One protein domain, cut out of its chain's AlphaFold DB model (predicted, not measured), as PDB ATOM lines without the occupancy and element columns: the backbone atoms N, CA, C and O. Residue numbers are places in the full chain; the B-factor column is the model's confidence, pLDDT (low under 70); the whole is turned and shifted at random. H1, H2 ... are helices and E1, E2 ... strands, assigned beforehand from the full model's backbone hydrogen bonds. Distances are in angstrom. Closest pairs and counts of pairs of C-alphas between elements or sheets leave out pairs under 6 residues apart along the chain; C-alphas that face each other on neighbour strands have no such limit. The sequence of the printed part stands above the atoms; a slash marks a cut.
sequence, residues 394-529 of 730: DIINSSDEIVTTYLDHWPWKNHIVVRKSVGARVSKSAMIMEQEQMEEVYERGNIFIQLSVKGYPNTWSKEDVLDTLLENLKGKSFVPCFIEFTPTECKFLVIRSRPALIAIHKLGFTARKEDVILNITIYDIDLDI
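This is residues 394 to 529 of the 730 residues of the protein "Nuclear RNA export factor 1" of Papilio machaon (UniProt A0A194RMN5). What shape do these atoms make? A strongly twisted sheet of six strands curls round helix H3, and helices H2 and H4 pack side by side, antiparallel, over one face of the sheet. H1 lies far out from this body, at the end of a long link. What is it built of? The printed part has 136 residues with four named helices and six named strands, which follow one another along the chain as H1, E1, H2, E2, H3, E3, E4, H4, E5 and E6; the class is mixed, helices and strands, and the sheet is branched, its neighbour pairs, E1 and E6, E2 and E6, E5 and E6, E2 and E4, and E3 and E4, being antiparallel. How large is it? It is compact, with a radius of gyration of the C-alphas of 16.3 A, yet elongated in outline, spanning 54 by 35 by 26 A.

Is the first helix on the sheet? H1, residues 401 to 406, is not on it, with 0 pairs of C-alphas within 10 A. Which strands are neighbours? E6, residues 516 to 528, has on one side E1, residues 418 to 423, with N 422 and O 522 at 2.8 A, and its hairpin partner E5, residues 510 to 513, with N 518 and O 511 at 2.8 A. On the other side of E6 is E2, residues 447 to 454, with N 452 and O 521 at 2.8 A. E2 also has as neighbour E4, residues 490 to 494, with N 451 and O 492 at 2.8 A, and E4 forms a hairpin with E3, residues 480 to 485, with N 481 and O 493 at 2.8 A. How do the other helices stand? H2, residues 428 to 443, is over E1 and E6 at a height over the sheet of 9.9 A. H4, residues 498 to 506, on the same face, touches H2 at a shallow tilt of 7 degrees, opposite ways, the closest C-alphas being those of Tyr 442 and Arg 498, 5.2 A apart. The sheet curls round H3, residues 462 to 472, whose closest C-alphas to E5 are those of Asn 472 and Ala 511, 5.9 A. Are the helix backbones complete? Every O i to N i+4 pair is within hydrogen-bond range in H1, H3 and H4, and 10 of 12 are in H2, which has a kink of 32 degrees near residue 437.

Where do the elements begin and end? H1 begins at C-alpha 401, (327.256, 244.553, 202.319), and E6 ends at C-alpha 528, (301.676, 255.369, 203.062). Which are long? From first to last C-alpha, H2 measures 22.5 A, E2 23.3 A and E6 32.9 A; E6 bends by 68 degrees at residue 525.

How far does it reach? The two C-alphas farthest apart, those of Ser 399 and Ser 429, are 55.2 A apart, and the printed part has no cut. Where is confidence low? Residues 401 to 403 and 405 to 415, which include most of the long link of 11 residues from H1 to E1, have pLDDT under 70; the mean of the printed part is 84.7.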
ATOM      1  N   ASP A 394     330.576 258.257 198.624       74.31
ATOM      2  CA  ASP A 394     330.881 257.339 199.736       74.31
ATOM      3  C   ASP A 394     329.828 256.231 199.897       74.31
ATOM      4  O   ASP A 394     330.156 255.113 200.286       74.31
ATOM      5  N   ILE A 395     328.569 256.524 199.558       76.44
ATOM      6  CA  ILE A 395     327.450 255.577 199.625       76.44
ATOM      7  C   ILE A 395     327.340 254.745 198.340       76.44
ATOM      8  O   ILE A 395     327.126 253.538 198.416       76.44
ATOM      9  N   ILE A 396     327.520 255.362 197.167       78.06
ATOM     10  CA  ILE A 396     327.489 254.682 195.861       78.06
ATOM     11  C   ILE A 396     328.656 253.698 195.724       78.06
ATOM     12  O   ILE A 396     328.456 252.582 195.252       78.06
ATOM     13  N   ASN A 397     329.862 254.095 196.145       81.06
ATOM     14  CA  ASN A 397     331.061 253.254 196.076       81.06
ATOM     15  C   ASN A 397     331.319 252.484 197.386       81.06
ATOM     16  O   ASN A 397     332.438 252.020 197.615       81.06
ATOM     17  N   SER A 398     330.316 252.369 198.262       78.75
ATOM     18  CA  SER A 398     330.455 251.649 199.527       78.75
ATOM     19  C   SER A 398     330.704 250.158 199.290       78.75
ATOM     20  O   SER A 398     329.994 249.514 198.522       78.75
ATOM     21  N   SER A 399     331.682 249.596 200.003       79.00
ATOM     22  CA  SER A 399     331.928 248.150 200.065       79.00
ATOM     23  C   SER A 399     331.198 247.463 201.230       79.00
ATOM     24  O   SER A 399     331.511 246.320 201.555       79.00
ATOM     25  N   ASP A 400     330.297 248.171 201.912       72.56
ATOM     26  CA  ASP A 400     329.480 247.629 202.999       72.56
ATOM     27  C   ASP A 400     328.312 246.810 202.425       72.56
ATOM     28  O   ASP A 400     327.489 247.328 201.666       72.56
ATOM     29  N   GLU A 401     328.237 245.533 202.808       69.50
ATOM     30  CA  GLU A 401     327.256 244.553 202.319       69.50
ATOM     31  C   GLU A 401     325.796 244.995 202.542       69.50
ATOM     32  O   GLU A 401     324.922 244.733 201.707       69.50
ATOM     33  N   ILE A 402     325.521 245.720 203.633       61.44
ATOM     34  CA  ILE A 402     324.194 246.261 203.950       61.44
ATOM     35  C   ILE A 402     323.881 247.423 203.003       61.44
ATOM     36  O   ILE A 402     322.786 247.480 202.432       61.44
ATOM     37  N   VAL A 403     324.840 248.329 202.783       67.69
ATOM     38  CA  VAL A 403     324.664 249.455 201.851       67.69
ATOM     39  C   VAL A 403     324.438 248.945 200.428       67.69
ATOM     40  O   VAL A 403     323.437 249.320 199.815       67.69
ATOM     41  N   THR A 404     325.275 248.033 199.920       72.31
ATOM     42  CA  THR A 404     325.126 247.495 198.555       72.31
ATOM     43  C   THR A 404     323.806 246.748 198.354       72.31
ATOM     44  O   THR A 404     323.212 246.838 197.282       72.31
ATOM     45  N   THR A 405     323.299 246.053 199.378       67.56
ATOM     46  CA  THR A 405     322.043 245.285 199.280       67.56
ATOM     47  C   THR A 405     320.792 246.180 199.296       67.56
ATOM     48  O   THR A 405     319.781 245.865 198.653       67.56
ATOM     49  N   TYR A 406     320.831 247.315 200.008       61.09
ATOM     50  CA  TYR A 406     319.648 248.163 200.226       61.09
ATOM     51  C   TYR A 406     319.653 249.509 199.486       61.09
ATOM     52  O   TYR A 406     318.597 250.142 199.429       61.09
ATOM     53  N   LEU A 407     320.751 249.917 198.839       68.31
ATOM     54  CA  LEU A 407     320.831 251.175 198.075       68.31
ATOM     55  C   LEU A 407     319.784 251.277 196.946       68.31
ATOM     56  O   LEU A 407     319.191 252.339 196.744       68.31
ATOM     57  N   ASP A 408     319.496 250.178 196.243       62.28
ATOM     58  CA  ASP A 408     318.422 250.127 195.234       62.28
ATOM     59  C   ASP A 408     317.012 250.096 195.836       62.28
ATOM     60  O   ASP A 408     316.048 250.506 195.190       62.28
ATOM     61  N   HIS A 409     316.888 249.650 197.086       56.09
ATOM     62  CA  HIS A 409     315.624 249.551 197.813       56.09
ATOM     63  C   HIS A 409     315.252 250.843 198.565       56.09
ATOM     64  O   HIS A 409     314.123 250.966 199.044       56.09
ATOM     65  N   TRP A 410     316.175 251.803 198.690       58.38
ATOM     66  CA  TRP A 410     315.960 253.034 199.450       58.38
ATOM     67  C   TRP A 410     314.820 253.900 198.876       58.38
ATOM     68  O   TRP A 410     314.763 254.146 197.667       58.38
ATOM     69  N   PRO A 411     313.935 254.448 199.737       51.50
ATOM     70  CA  PRO A 411     312.697 255.106 199.306       51.50
ATOM     71  C   PRO A 411     312.929 256.383 198.488       51.50
ATOM     72  O   PRO A 411     312.036 256.822 197.768       51.50
ATOM     73  N   TRP A 412     314.127 256.964 198.568       56.56
ATOM     74  CA  TRP A 412     314.503 258.212 197.904       56.56
ATOM     75  C   TRP A 412     314.519 258.139 196.369       56.56
ATOM     76  O   TRP A 412     314.509 259.187 195.729       56.56
ATOM     77  N   LYS A 413     314.517 256.935 195.772       50.56
ATOM     78  CA  LYS A 413     314.377 256.756 194.314       50.56
ATOM     79  C   LYS A 413     312.942 256.985 193.810       50.56
ATOM     80  O   LYS A 413     312.748 257.202 192.616       50.56
ATOM     81  N   ASN A 414     311.936 256.962 194.691       56.62
ATOM     82  CA  ASN A 414     310.532 257.138 194.315       56.62
ATOM     83  C   ASN A 414     310.126 258.620 194.341       56.62
ATOM     84  O   ASN A 414     310.254 259.299 195.359       56.62
ATOM     85  N   HIS A 415     309.564 259.116 193.236       60.81
ATOM     86  CA  HIS A 415     309.055 260.486 193.142       60.81
ATOM     87  C   HIS A 415     307.819 260.683 194.043       60.81
ATOM     88  O   HIS A 415     306.705 260.296 193.683       60.81
ATOM     89  N   ILE A 416     308.000 261.330 195.198       70.06
ATOM     90  CA  ILE A 416     306.917 261.636 196.146       70.06
ATOM     91  C   ILE A 416     305.926 262.618 195.502       70.06
ATOM     92  O   ILE A 416     306.220 263.798 195.311       70.06
ATOM     93  N   VAL A 417     304.723 262.139 195.175       77.31
ATOM     94  CA  VAL A 417     303.663 262.973 194.593       77.31
ATOM     95  C   VAL A 417     302.999 263.805 195.691       77.31
ATOM     96  O   VAL A 417     302.361 263.268 196.595       77.31
ATOM     97  N   VAL A 418     303.109 265.130 195.601       85.31
ATOM     98  CA  VAL A 418     302.352 266.064 196.447       85.31
ATOM     99  C   VAL A 418     300.913 266.154 195.939       85.31
ATOM    100  O   VAL A 418     300.676 266.566 194.806       85.31
ATOM    101  N   ARG A 419     299.946 265.817 196.797       85.94
ATOM    102  CA  ARG A 419     298.504 265.941 196.524       85.94
ATOM    103  C   ARG A 419     297.968 267.330 196.874       85.94
ATOM    104  O   ARG A 419     297.121 267.865 196.163       85.94
ATOM    105  N   LYS A 420     298.442 267.914 197.981       89.19
ATOM    106  CA  LYS A 420     298.008 269.227 198.490       89.19
ATOM    107  C   LYS A 420     299.089 269.847 199.371       89.19
ATOM    108  O   LYS A 420     299.796 269.122 200.060       89.19
ATOM    109  N   SER A 421     299.173 271.177 199.412       91.94
ATOM    110  CA  SER A 421     300.042 271.914 200.341       91.94
ATOM    111  C   SER A 421     299.284 273.026 201.069       91.94
ATOM    112  O   SER A 421     298.597 273.825 200.428       91.94
ATOM    113  N   VAL A 422     299.465 273.126 202.384       92.69
ATOM    114  CA  VAL A 422     298.907 274.181 203.247       92.69
ATOM    115  C   VAL A 422     300.029 274.864 204.031       92.69
ATOM    116  O   VAL A 422     301.032 274.242 204.380       92.69
ATOM    117  N   GLY A 423     299.887 276.160 204.273       90.81
ATOM    118  CA  GLY A 423     300.929 276.999 204.869       90.81
ATOM    119  C   GLY A 423     300.376 278.382 205.197       90.81
ATOM    120  O   GLY A 423     299.185 278.626 205.008       90.81
ATOM    121  N   ALA A 424     301.221 279.300 205.669       88.12
ATOM    122  CA  ALA A 424     300.782 280.643 206.053       88.12
ATOM    123  C   ALA A 424     299.958 281.336 204.941       88.12
ATOM    124  O   ALA A 424     300.298 281.275 203.753       88.12
ATOM    125  N   ARG A 425     298.861 282.002 205.333       85.50
ATOM    126  CA  ARG A 425     297.988 282.809 204.461       85.50
ATOM    127  C   ARG A 425     297.675 284.141 205.134       85.50
ATOM    128  O   ARG A 425     297.598 284.223 206.355       85.50
ATOM    129  N   VAL A 426     297.378 285.162 204.331       83.75
ATOM    130  CA  VAL A 426     296.917 286.474 204.828       83.75
ATOM    131  C   VAL A 426     295.498 286.396 205.423       83.75
ATOM    132  O   VAL A 426     295.162 287.136 206.343       83.75
ATOM    133  N   SER A 427     294.652 285.483 204.930       88.44
ATOM    134  CA  SER A 427     293.273 285.311 205.410       88.44
ATOM    135  C   SER A 427     293.162 284.204 206.458       88.44
ATOM    136  O   SER A 427     293.252 283.018 206.137       88.44
ATOM    137  N   LYS A 428     292.862 284.587 207.705       83.88
ATOM    138  CA  LYS A 428     292.588 283.648 208.806       83.88
ATOM    139  C   LYS A 428     291.425 282.695 208.496       83.88
ATOM    140  O   LYS A 428     291.488 281.525 208.857       83.88
ATOM    141  N   SER A 429     290.393 283.163 207.793       85.56
ATOM    142  CA  SER A 429     289.256 282.322 207.390       85.56
ATOM    143  C   SER A 429     289.651 281.270 206.347       85.56
ATOM    144  O   SER A 429     289.146 280.154 206.395       85.56
ATOM    145  N   ALA A 430     290.589 281.595 205.448       85.56
ATOM    146  CA  ALA A 430     291.139 280.615 204.511       85.56
ATOM    147  C   ALA A 430     291.978 279.553 205.238       85.56
ATOM    148  O   ALA A 430     291.865 278.378 204.918       85.56
ATOM    149  N   MET A 431     292.752 279.938 206.262       85.06
ATOM    150  CA  MET A 431     293.515 278.986 207.083       85.06
ATOM    151  C   MET A 431     292.615 278.027 207.868       85.06
ATOM    152  O   MET A 431     292.932 276.851 207.963       85.06
ATOM    153  N   ILE A 432     291.482 278.503 208.400       86.12
ATOM    154  CA  ILE A 432     290.511 277.642 209.095       86.12
ATOM    155  C   ILE A 432     289.901 276.625 208.117       86.12
ATOM    156  O   ILE A 432     289.884 275.435 208.416       86.12
ATOM    157  N   MET A 433     289.509 277.062 206.916       87.44
ATOM    158  CA  MET A 433     288.994 276.168 205.870       87.44
ATOM    159  C   MET A 433     290.062 275.179 205.357       87.44
ATOM    160  O   MET A 433     289.760 274.012 205.108       87.44
ATOM    161  N   GLU A 434     291.323 275.608 205.230       87.62
ATOM    162  CA  GLU A 434     292.449 274.712 204.932       87.62
ATOM    163  C   GLU A 434     292.703 273.711 206.073       87.62
ATOM    164  O   GLU A 434     293.019 272.559 205.781       87.62
ATOM    165  N   GLN A 435     292.533 274.101 207.344       90.56
ATOM    166  CA  GLN A 435     292.635 273.195 208.496       90.56
ATOM    167  C   GLN A 435     291.531 272.137 208.466       90.56
ATOM    168  O   GLN A 435     291.846 270.955 208.558       90.56
ATOM    169  N   GLU A 436     290.266 272.534 208.301       89.38
ATOM    170  CA  GLU A 436     289.112 271.620 208.250       89.38
ATOM    171  C   GLU A 436     289.303 270.551 207.161       89.38
ATOM    172  O   GLU A 436     289.230 269.356 207.438       89.38
ATOM    173  N   GLN A 437     289.682 270.966 205.948       88.75
ATOM    174  CA  GLN A 437     289.962 270.049 204.834       88.75
ATOM    175  C   GLN A 437     291.228 269.189 205.011       88.75
ATOM    176  O   GLN A 437     291.435 268.247 204.248       88.75
ATOM    177  N   MET A 438     292.126 269.542 205.933       90.56
ATOM    178  CA  MET A 438     293.319 268.747 206.254       90.56
ATOM    179  C   MET A 438     293.127 267.889 207.510       90.56
ATOM    180  O   MET A 438     293.918 266.983 207.754       90.56
ATOM    181  N   GLU A 439     292.081 268.119 208.303       90.38
ATOM    182  CA  GLU A 439     291.829 267.341 209.516       90.38
ATOM    183  C   GLU A 439     291.373 265.910 209.182       90.38
ATOM    184  O   GLU A 439     291.864 264.963 209.798       90.38
ATOM    185  N   GLU A 440     290.573 265.734 208.121       87.88
ATOM    186  CA  GLU A 440     290.283 264.418 207.521       87.88
ATOM    187  C   GLU A 440     291.560 263.704 207.050       87.88
ATOM    188  O   GLU A 440     291.734 262.505 207.264       87.88
ATOM    189  N   VAL A 441     292.485 264.454 206.438       88.44
ATOM    190  CA  VAL A 441     293.785 263.949 205.971       88.44
ATOM    191  C   VAL A 441     294.636 263.463 207.149       88.44
ATOM    192  O   VAL A 441     295.231 262.390 207.062       88.44
ATOM    193  N   TYR A 442     294.663 264.206 208.259       90.88
ATOM    194  CA  TYR A 442     295.450 263.870 209.453       90.88
ATOM    195  C   TYR A 442     294.878 262.708 210.276       90.88
ATOM    196  O   TYR A 442     295.622 262.104 211.051       90.88
ATOM    197  N   GLU A 443     293.596 262.367 210.112       87.12
ATOM    198  CA  GLU A 443     292.979 261.198 210.759       87.12
ATOM    199  C   GLU A 443     293.383 259.867 210.089       87.12
ATOM    200  O   GLU A 443     293.261 258.791 210.681       87.12
ATOM    201  N   ARG A 444     293.941 259.919 208.868       83.44
ATOM    202  CA  ARG A 444     294.453 258.750 208.130       83.44
ATOM    203  C   ARG A 444     295.758 258.232 208.757       83.44
ATOM    204  O   ARG A 444     296.853 258.476 208.260       83.44
ATOM    205  N   GLY A 445     295.652 257.463 209.842       74.50
ATOM    206  CA  GLY A 445     296.782 256.925 210.627       74.50
ATOM    207  C   GLY A 445     297.750 255.959 209.911       74.50
ATOM    208  O   GLY A 445     298.592 255.345 210.579       74.50
ATOM    209  N   ASN A 446     297.629 255.803 208.588       80.50
ATOM    210  CA  ASN A 446     298.486 255.002 207.712       80.50
ATOM    211  C   ASN A 446     299.271 255.815 206.665       80.50
ATOM    212  O   ASN A 446     300.073 255.202 205.966       80.50
ATOM    213  N   ILE A 447     299.050 257.129 206.525       84.00
ATOM    214  CA  ILE A 447     299.801 257.967 205.572       84.00
ATOM    215  C   ILE A 447     300.896 258.781 206.257       84.00
ATOM    216  O   ILE A 447     300.799 259.114 207.441       84.00
ATOM    217  N   PHE A 448     301.912 259.144 205.483       88.12
ATOM    218  CA  PHE A 448     302.894 260.144 205.872       88.12
ATOM    219  C   PHE A 448     302.449 261.532 205.410       88.12
ATOM    220  O   PHE A 448     301.823 261.699 204.366       88.12
ATOM    221  N   ILE A 449     302.793 262.539 206.204       90.88
ATOM    222  CA  ILE A 449     302.589 263.956 205.915       90.88
ATOM    223  C   ILE A 449     303.972 264.597 205.882       90.88
ATOM    224  O   ILE A 449     304.723 264.470 206.849       90.88
ATOM    225  N   GLN A 450     304.321 265.284 204.796       91.69
ATOM    226  CA  GLN A 450     305.596 265.997 204.723       91.69
ATOM    227  C   GLN A 450     305.464 267.393 205.340       91.69
ATOM    228  O   GLN A 450     304.470 268.094 205.148       91.69
ATOM    229  N   LEU A 451     306.501 267.814 206.053       93.94
ATOM    230  CA  LEU A 451     306.709 269.161 206.562       93.94
ATOM    231  C   LEU A 451     307.953 269.741 205.893       93.94
ATOM    232  O   LEU A 451     309.001 269.104 205.918       93.94
ATOM    233  N   SER A 452     307.843 270.945 205.337       94.31
ATOM    234  CA  SER A 452     308.981 271.823 205.041       94.31
ATOM    235  C   SER A 452     309.087 272.872 206.139       94.31
ATOM    236  O   SER A 452     308.069 273.431 206.555       94.31
ATOM    237  N   VAL A 453     310.313 273.213 206.521       95.19
ATOM    238  CA  VAL A 453     310.644 274.319 207.421       95.19
ATOM    239  C   VAL A 453     311.706 275.193 206.759       95.19
ATOM    240  O   VAL A 453     312.689 274.664 206.244       95.19
ATOM    241  N   LYS A 454     311.512 276.516 206.761       94.94
ATOM    242  CA  LYS A 454     312.436 277.508 206.178       94.94
ATOM    243  C   LYS A 454     312.628 278.701 207.115       94.94
ATOM    244  O   LYS A 454     311.761 278.970 207.944       94.94
ATOM    245  N   GLY A 455     313.710 279.459 206.937       91.25
ATOM    246  CA  GLY A 455     313.968 280.696 207.693       91.25
ATOM    247  C   GLY A 455     314.809 280.529 208.963       91.25
ATOM    248  O   GLY A 455     314.850 281.446 209.778       91.25
ATOM    249  N   TYR A 456     315.483 279.389 209.132       91.75
ATOM    250  CA  TYR A 456     316.598 279.265 210.074       91.75
ATOM    251  C   TYR A 456     317.889 279.855 209.466       91.75
ATOM    252  O   TYR A 456     318.017 279.884 208.241       91.75
ATOM    253  N   PRO A 457     318.854 280.315 210.284       90.00
ATOM    254  CA  PRO A 457     320.186 280.704 209.817       90.00
ATOM    255  C   PRO A 457     320.995 279.522 209.264       90.00
ATOM    256  O   PRO A 457     320.926 278.419 209.798       90.00
ATOM    257  N   ASN A 458     321.874 279.778 208.289       87.00
ATOM    258  CA  ASN A 458     322.791 278.778 207.714       87.00
ATOM    259  C   ASN A 458     323.768 278.146 208.735       87.00
ATOM    260  O   ASN A 458     324.464 277.194 208.399       87.00
ATOM    261  N   THR A 459     323.865 278.691 209.953       87.94
ATOM    262  CA  THR A 459     324.691 278.173 211.057       87.94
ATOM    263  C   THR A 459     323.987 277.122 211.918       87.94
ATOM    264  O   THR A 459     324.638 276.512 212.762       87.94
ATOM    265  N   TRP A 460     322.676 276.927 211.752       89.19
ATOM    266  CA  TRP A 460     321.915 275.920 212.491       89.19
ATOM    267  C   TRP A 460     322.150 274.513 211.938       89.19
ATOM    268  O   TRP A 460     322.351 274.319 210.740       89.19
ATOM    269  N   SER A 461     322.054 273.521 212.818       89.00
ATOM    270  CA  SER A 461     321.946 272.110 212.449       89.00
ATOM    271  C   SER A 461     320.493 271.717 212.124       89.00
ATOM    272  O   SER A 461     319.545 272.460 212.397       89.00
ATOM    273  N   LYS A 462     320.283 270.513 211.575       85.62
ATOM    274  CA  LYS A 462     318.928 269.939 211.431       85.62
ATOM    275  C   LYS A 462     318.291 269.656 212.805       85.62
ATOM    276  O   LYS A 462     317.068 269.704 212.933       85.62
ATOM    277  N   GLU A 463     319.116 269.402 213.821       89.25
ATOM    278  CA  GLU A 463     318.730 269.241 215.221       89.25
ATOM    279  C   GLU A 463     318.187 270.558 215.805       89.25
ATOM    280  O   GLU A 463     317.100 270.550 216.373       89.25
ATOM    281  N   ASP A 464     318.832 271.707 215.566       90.44
ATOM    282  CA  ASP A 464     318.339 273.024 216.021       90.44
ATOM    283  C   ASP A 464     316.947 273.363 215.463       90.44
ATOM    284  O   ASP A 464     316.083 273.905 216.165       90.44
ATOM    285  N   VAL A 465     316.715 273.024 214.188       90.94
ATOM    286  CA  VAL A 465     315.413 273.182 213.523       90.94
ATOM    287  C   VAL A 465     314.366 272.266 214.165       90.94
ATOM    288  O   VAL A 465     313.237 272.699 214.414       90.94
ATOM    289  N   LEU A 466     314.735 271.017 214.458       90.94
ATOM    290  CA  LEU A 466     313.866 270.029 215.098       90.94
ATOM    291  C   LEU A 466     313.510 270.414 216.542       90.94
ATOM    292  O   LEU A 466     312.329 270.408 216.892       90.94
ATOM    293  N   ASP A 467     314.486 270.803 217.359       91.25
ATOM    294  CA  ASP A 467     314.257 271.235 218.740       91.25
ATOM    295  C   ASP A 467     313.350 272.468 218.786       91.25
ATOM    296  O   ASP A 467     312.395 272.504 219.562       91.25
ATOM    297  N   THR A 468     313.541 273.423 217.868       93.06
ATOM    298  CA  THR A 468     312.638 274.579 217.728       93.06
ATOM    299  C   THR A 468     311.190 274.149 217.458       93.06
ATOM    300  O   THR A 468     310.256 274.706 218.046       93.06
ATOM    301  N   LEU A 469     310.965 273.141 216.602       92.00
ATOM    302  CA  LEU A 469     309.624 272.578 216.399       92.00
ATOM    303  C   LEU A 469     309.094 271.909 217.675       92.00
ATOM    304  O   LEU A 469     307.947 272.150 218.048       92.00
ATOM    305  N   LEU A 470     309.902 271.091 218.352       91.00
ATOM    306  CA  LEU A 470     309.505 270.353 219.557       91.00
ATOM    307  C   LEU A 470     309.151 271.284 220.729       91.00
ATOM    308  O   LEU A 470     308.173 271.034 221.438       91.00
ATOM    309  N   GLU A 471     309.877 272.391 220.895       91.56
ATOM    310  CA  GLU A 471     309.568 273.450 221.863       91.56
ATOM    311  C   GLU A 471     308.220 274.121 221.566       91.56
ATOM    312  O   GLU A 471     307.378 274.254 222.459       91.56
ATOM    313  N   ASN A 472     307.974 274.482 220.301       92.06
ATOM    314  CA  ASN A 472     306.725 275.119 219.870       92.06
ATOM    315  C   ASN A 472     305.527 274.143 219.886       92.06
ATOM    316  O   ASN A 472     304.379 274.566 220.030       92.06
ATOM    317  N   LEU A 473     305.776 272.832 219.791       91.44
ATOM    318  CA  LEU A 473     304.770 271.760 219.779       91.44
ATOM    319  C   LEU A 473     304.674 270.997 221.115       91.44
ATOM    320  O   LEU A 473     304.065 269.927 221.185       91.44
ATOM    321  N   LYS A 474     305.238 271.552 222.196       85.75
ATOM    322  CA  LYS A 474     305.348 270.914 223.515       85.75
ATOM    323  C   LYS A 474     304.016 270.346 224.027       85.75
ATOM    324  O   LYS A 474     302.994 271.030 224.113       85.75
ATOM    325  N   GLY A 475     304.030 269.065 224.404       81.50
ATOM    326  CA  GLY A 475     302.826 268.347 224.839       81.50
ATOM    327  C   GLY A 475     301.866 267.994 223.693       81.50
ATOM    328  O   GLY A 475     300.644 267.970 223.889       81.50
ATOM    329  N   LYS A 476     302.395 267.760 222.487       87.88
ATOM    330  CA  LYS A 476     301.717 267.108 221.357       87.88
ATOM    331  C   LYS A 476     302.545 265.901 220.925       87.88
ATOM    332  O   LYS A 476     303.764 265.931 221.020       87.88
ATOM    333  N   SER A 477     301.882 264.852 220.435       82.81
ATOM    334  CA  SER A 477     302.588 263.749 219.779       82.81
ATOM    335  C   SER A 477     303.102 264.231 218.423       82.81
ATOM    336  O   SER A 477     302.303 264.627 217.568       82.81
ATOM    337  N   PHE A 478     304.424 264.244 218.273       86.75
ATOM    338  CA  PHE A 478     305.147 264.661 217.079       86.75
ATOM    339  C   PHE A 478     306.354 263.737 216.916       86.75
ATOM    340  O   PHE A 478     307.264 263.767 217.741       86.75
ATOM    341  N   VAL A 479     306.338 262.893 215.885       80.38
ATOM    342  CA  VAL A 479     307.429 261.950 215.593       80.38
ATOM    343  C   VAL A 479     307.904 262.194 214.157       80.38
ATOM    344  O   VAL A 479     307.283 261.684 213.219       80.38
ATOM    345  N   PRO A 480     308.945 263.025 213.968       84.38
ATOM    346  CA  PRO A 480     309.488 263.344 212.657       84.38
ATOM    347  C   PRO A 480     310.584 262.361 212.240       84.38
ATOM    348  O   PRO A 480     311.557 262.139 212.954       84.38
ATOM    349  N   CYS A 481     310.445 261.821 211.034       81.62
ATOM    350  CA  CYS A 481     311.510 261.169 210.289       81.62
ATOM    351  C   CYS A 481     312.138 262.198 209.338       81.62
ATOM    352  O   CYS A 481     311.430 262.916 208.633       81.62
ATOM    353  N   PHE A 482     313.460 262.311 209.340       79.75
ATOM    354  CA  PHE A 482     314.188 263.315 208.568       79.75
ATOM    355  C   PHE A 482     314.343 262.913 207.084       79.75
ATOM    356  O   PHE A 482     314.623 261.753 206.792       79.75
ATOM    357  N   ILE A 483     314.180 263.870 206.159       77.44
ATOM    358  CA  ILE A 483     314.283 263.665 204.697       77.44
ATOM    359  C   ILE A 483     315.508 264.387 204.117       77.44
ATOM    360  O   ILE A 483     316.316 263.802 203.398       77.44
ATOM    361  N   GLU A 484     315.599 265.693 204.365       81.56
ATOM    362  CA  GLU A 484     316.432 266.612 203.590       81.56
ATOM    363  C   GLU A 484     316.812 267.816 204.450       81.56
ATOM    364  O   GLU A 484     315.966 268.352 205.170       81.56
ATOM    365  N   PHE A 485     318.067 268.259 204.360       84.62
ATOM    366  CA  PHE A 485     318.542 269.487 204.988       84.62
ATOM    367  C   PHE A 485     319.410 270.241 203.995       84.62
ATOM    368  O   PHE A 485     320.461 269.760 203.579       84.62
ATOM    369  N   THR A 486     318.965 271.436 203.642       84.69
ATOM    370  CA  THR A 486     319.747 272.425 202.900       84.69
ATOM    371  C   THR A 486     319.911 273.672 203.775       84.69
ATOM    372  O   THR A 486     319.196 273.807 204.771       84.69
ATOM    373  N   PRO A 487     320.758 274.647 203.410       81.75
ATOM    374  CA  PRO A 487     320.823 275.921 204.132       81.75
ATOM    375  C   PRO A 487     319.512 276.736 204.135       81.75
ATOM    376  O   PRO A 487     319.413 277.699 204.882       81.75
ATOM    377  N   THR A 488     318.509 276.386 203.312       83.88
ATOM    378  CA  THR A 488     317.270 277.183 203.148       83.88
ATOM    379  C   THR A 488     315.971 276.428 203.451       83.88
ATOM    380  O   THR A 488     314.932 277.054 203.680       83.88
ATOM    381  N   GLU A 489     316.003 275.095 203.437       90.31
ATOM    382  CA  GLU A 489     314.842 274.223 203.607       90.31
ATOM    383  C   GLU A 489     315.226 272.891 204.268       90.31
ATOM    384  O   GLU A 489     316.112 272.174 203.789       90.31
ATOM    385  N   CYS A 490     314.512 272.557 205.345       90.31
ATOM    386  CA  CYS A 490     314.612 271.301 206.080       90.31
ATOM    387  C   CYS A 490     313.281 270.555 205.959       90.31
ATOM    388  O   CYS A 490     312.222 271.152 206.183       90.31
ATOM    389  N   LYS A 491     313.316 269.264 205.616       90.00
ATOM    390  CA  LYS A 491     312.112 268.459 205.364       90.00
ATOM    391  C   LYS A 491     312.030 267.240 206.278       90.00
ATOM    392  O   LYS A 491     313.012 266.524 206.477       90.00
ATOM    393  N   PHE A 492     310.825 266.983 206.780       88.94
ATOM    394  CA  PHE A 492     310.498 265.856 207.654       88.94
ATOM    395  C   PHE A 492     309.239 265.136 207.152       88.94
ATOM    396  O   PHE A 492     308.288 265.792 206.735       88.94
ATOM    397  N   LEU A 493     309.184 263.808 207.254       89.25
ATOM    398  CA  LEU A 493     307.927 263.056 207.254       89.25
ATOM    399  C   LEU A 493     307.422 262.942 208.694       89.25
ATOM    400  O   LEU A 493     308.191 262.606 209.589       89.25
ATOM    401  N   VAL A 494     306.128 263.134 208.921       89.31
ATOM    402  CA  VAL A 494     305.462 262.777 210.182       89.31
ATOM    403  C   VAL A 494     304.294 261.841 209.915       89.31
ATOM    404  O   VAL A 494     303.627 261.923 208.884       89.31
ATOM    405  N   ILE A 495     304.016 260.958 210.871       86.56
ATOM    406  CA  ILE A 495     302.885 260.026 210.833       86.56
ATOM    407  C   ILE A 495     302.167 260.032 212.185       86.56
ATOM    408  O   ILE A 495     302.772 260.339 213.213       86.56
ATOM    409  N   ARG A 496     300.846 259.782 212.188       84.75
ATOM    410  CA  ARG A 496     299.970 259.757 213.391       84.75
ATOM    411  C   ARG A 496     300.052 261.010 214.289       84.75
ATOM    412  O   ARG A 496     299.590 261.007 215.425       84.75
ATOM    413  N   SER A 497     300.587 262.114 213.765       88.88
ATOM    414  CA  SER A 497     300.924 263.335 214.512       88.88
ATOM    415  C   SER A 497     299.826 264.415 214.440       88.88
ATOM    416  O   SER A 497     300.118 265.608 214.539       88.88
ATOM    417  N   ARG A 498     298.545 264.025 214.277       91.50
ATOM    418  CA  ARG A 498     297.385 264.946 214.178       91.50
ATOM    419  C   ARG A 498     297.373 266.049 215.255       91.50
ATOM    420  O   ARG A 498     297.169 267.204 214.880       91.50
ATOM    421  N   PRO A 499     297.632 265.777 216.555       91.25
ATOM    422  CA  PRO A 499     297.621 266.826 217.578       91.25
ATOM    423  C   PRO A 499     298.665 267.924 217.341       91.25
ATOM    424  O   PRO A 499     298.402 269.085 217.651       91.25
ATOM    425  N   ALA A 500     299.829 267.573 216.789       92.12
ATOM    426  CA  ALA A 500     300.884 268.520 216.451       92.12
ATOM    427  C   ALA A 500     300.597 269.244 215.128       92.12
ATOM    428  O   ALA A 500     300.716 270.463 215.065       92.12
ATOM    429  N   LEU A 501     300.121 268.534 214.101       93.69
ATOM    430  CA  LEU A 501     299.745 269.134 212.814       93.69
ATOM    431  C   LEU A 501     298.645 270.201 212.986       93.69
ATOM    432  O   LEU A 501     298.780 271.316 212.488       93.69
ATOM    433  N   ILE A 502     297.618 269.924 213.797       92.75
ATOM    434  CA  ILE A 502     296.581 270.905 214.168       92.75
ATOM    435  C   ILE A 502     297.153 272.062 215.012       92.75
ATOM    436  O   ILE A 502     296.642 273.182 214.949       92.75
ATOM    437  N   ALA A 503     298.210 271.834 215.799       92.94
ATOM    438  CA  ALA A 503     298.892 272.913 216.513       92.94
ATOM    439  C   ALA A 503     299.660 273.841 215.551       92.94
ATOM    440  O   ALA A 503     299.568 275.052 215.716       92.94
ATOM    441  N   ILE A 504     300.309 273.314 214.505       93.81
ATOM    442  CA  ILE A 504     300.993 274.120 213.473       93.81
ATOM    443  C   ILE A 504     300.009 275.076 212.773       93.81
ATOM    444  O   ILE A 504     300.302 276.267 212.656       93.81
ATOM    445  N   HIS A 505     298.814 274.603 212.386       93.12
ATOM    446  CA  HIS A 505     297.742 275.467 211.851       93.12
ATOM    447  C   HIS A 505     297.381 276.604 212.825       93.12
ATOM    448  O   HIS A 505     297.291 277.769 212.433       93.12
ATOM    449  N   LYS A 506     297.232 276.288 214.118       89.88
ATOM    450  CA  LYS A 506     296.883 277.256 215.179       89.88
ATOM    451  C   LYS A 506     298.012 278.241 215.514       89.88
ATOM    452  O   LYS A 506     297.719 279.356 215.934       89.88
ATOM    453  N   LEU A 507     299.269 277.860 215.278       90.06
ATOM    454  CA  LEU A 507     300.468 278.709 215.364       90.06
ATOM    455  C   LEU A 507     300.709 279.546 214.089       90.06
ATOM    456  O   LEU A 507     301.758 280.172 213.929       90.06
ATOM    457  N   GLY A 508     299.755 279.558 213.155       91.12
ATOM    458  CA  GLY A 508     299.855 280.334 211.923       91.12
ATOM    459  C   GLY A 508     300.862 279.776 210.911       91.12
ATOM    460  O   GLY A 508     301.287 280.511 210.024       91.12
ATOM    461  N   PHE A 509     301.255 278.505 211.053       94.38
ATOM    462  CA  PHE A 509     302.412 277.888 210.395       94.38
ATOM    463  C   PHE A 509     303.761 278.562 210.711       94.38
ATOM    464  O   PHE A 509     304.694 278.474 209.916       94.38
ATOM    465  N   THR A 510     303.888 279.204 211.878       92.56
ATOM    466  CA  THR A 510     305.172 279.734 212.364       92.56
ATOM    467  C   THR A 510     305.616 279.035 213.645       92.56
ATOM    468  O   THR A 510     304.794 278.747 214.510       92.56
ATOM    469  N   ALA A 511     306.917 278.785 213.776       92.31
ATOM    470  CA  ALA A 511     307.565 278.421 215.036       92.31
ATOM    471  C   ALA A 511     308.655 279.455 215.343       92.31
ATOM    472  O   ALA A 511     309.206 280.059 214.420       92.31
ATOM    473  N   ARG A 512     308.943 279.709 216.623       91.44
ATOM    474  CA  ARG A 512     309.907 280.743 217.036       91.44
ATOM    475  C   ARG A 512     310.874 280.230 218.092       91.44
ATOM    476  O   ARG A 512     310.448 279.526 219.005       91.44
ATOM    477  N   LYS A 513     312.134 280.645 217.985       90.69
ATOM    478  CA  LYS A 513     313.186 280.477 218.995       90.69
ATOM    479  C   LYS A 513     314.022 281.749 218.969       90.69
ATOM    480  O   LYS A 513     314.565 282.096 217.924       90.69
ATOM    481  N   GLU A 514     314.051 282.461 220.093       88.75
ATOM    482  CA  GLU A 514     314.669 283.792 220.198       88.75
ATOM    483  C   GLU A 514     314.138 284.729 219.087       88.75
ATOM    484  O   GLU A 514     312.919 284.813 218.904       88.75
ATOM    485  N   ASP A 515     315.014 285.400 218.335       88.38
ATOM    486  CA  ASP A 515     314.638 286.287 217.222       88.38
ATOM    487  C   ASP A 515     314.392 285.547 215.885       88.38
ATOM    488  O   ASP A 515     314.006 286.163 214.888       88.38
ATOM    489  N   VAL A 516     314.578 284.219 215.834       92.19
ATOM    490  CA  VAL A 516     314.400 283.410 214.617       92.19
ATOM    491  C   VAL A 516     312.940 282.974 214.456       92.19
ATOM    492  O   VAL A 516     312.344 282.364 215.349       92.19
ATOM    493  N   ILE A 517     312.367 283.241 213.275       92.94
ATOM    494  CA  ILE A 517     311.007 282.832 212.892       92.94
ATOM    495  C   ILE A 517     311.081 281.789 211.775       92.94
ATOM    496  O   ILE A 517     311.350 282.107 210.615       92.94
ATOM    497  N   LEU A 518     310.765 280.545 212.122       94.62
ATOM    498  CA  LEU A 518     310.643 279.447 211.172       94.62
ATOM    499  C   LEU A 518     309.266 279.467 210.509       94.62
ATOM    500  O   LEU A 518     308.237 279.507 211.186       94.62
ATOM    501  N   ASN A 519     309.251 279.370 209.183       95.44
ATOM    502  CA  ASN A 519     308.047 279.252 208.368       95.44
ATOM    503  C   ASN A 519     307.843 277.789 207.971       95.44
ATOM    504  O   ASN A 519     308.746 277.162 207.414       95.44
ATOM    505  N   ILE A 520     306.658 277.249 208.249       95.94
ATOM    506  CA  ILE A 520     306.317 275.839 208.048       95.94
ATOM    507  C   ILE A 520     305.361 275.702 206.854       95.94
ATOM    508  O   ILE A 520     304.498 276.546 206.616       95.94
ATOM    509  N   THR A 521     305.486 274.627 206.080       95.38
ATOM    510  CA  THR A 521     304.496 274.222 205.066       95.38
ATOM    511  C   THR A 521     304.236 272.727 205.196       95.38
ATOM    512  O   THR A 521     305.175 271.944 205.321       95.38
ATOM    513  N   ILE A 522     302.963 272.334 205.202       95.44
ATOM    514  CA  ILE A 522     302.508 270.952 205.379       95.44
ATOM    515  C   ILE A 522     301.983 270.431 204.040       95.44
ATOM    516  O   ILE A 522     301.185 271.107 203.391       95.44
ATOM    517  N   TYR A 523     302.377 269.221 203.651       93.00
ATOM    518  CA  TYR A 523     301.999 268.593 202.389       93.00
ATOM    519  C   TYR A 523     301.282 267.258 202.637       93.00
ATOM    520  O   TYR A 523     301.826 266.379 203.309       93.00
ATOM    521  N   ASP A 524     300.085 267.094 202.063       91.00
ATOM    522  CA  ASP A 524     299.503 265.764 201.834       91.00
ATOM    523  C   ASP A 524     300.255 265.140 200.656       91.00
ATOM    524  O   ASP A 524     300.337 265.745 199.581       91.00
ATOM    525  N   ILE A 525     300.822 263.956 200.865       88.00
ATOM    526  CA  ILE A 525     301.658 263.258 199.885       88.00
ATOM    527  C   ILE A 525     301.103 261.862 199.605       88.00
ATOM    528  O   ILE A 525     300.411 261.267 200.432       88.00
ATOM    529  N   ASP A 526     301.408 261.329 198.428       82.50
ATOM    530  CA  ASP A 526     301.073 259.956 198.052       82.50
ATOM    531  C   ASP A 526     302.124 258.972 198.592       82.50
ATOM    532  O   ASP A 526     302.918 258.392 197.853       82.50
ATOM    533  N   LEU A 527     302.187 258.868 199.923       81.06
ATOM    534  CA  LEU A 527     303.097 257.979 200.638       81.06
ATOM    535  C   LEU A 527     302.406 257.419 201.886       81.06
ATOM    536  O   LEU A 527     301.961 258.162 202.764       81.06
ATOM    537  N   ASP A 528     302.326 256.097 201.974       77.75
ATOM    538  CA  ASP A 528     301.676 255.369 203.062       77.75
ATOM    539  C   ASP A 528     302.575 254.250 203.616       77.75
ATOM    540  O   ASP A 528     303.624 253.935 203.058       77.75
ATOM    541  N   ILE A 529     302.178 253.637 204.734       71.75
ATOM    542  CA  ILE A 529     302.948 252.561 205.392       71.75
ATOM    543  C   ILE A 529     303.187 251.342 204.471       71.75
ATOM    544  O   ILE A 529     304.104 250.569 204.726       71.75
TER     545      ILE A 529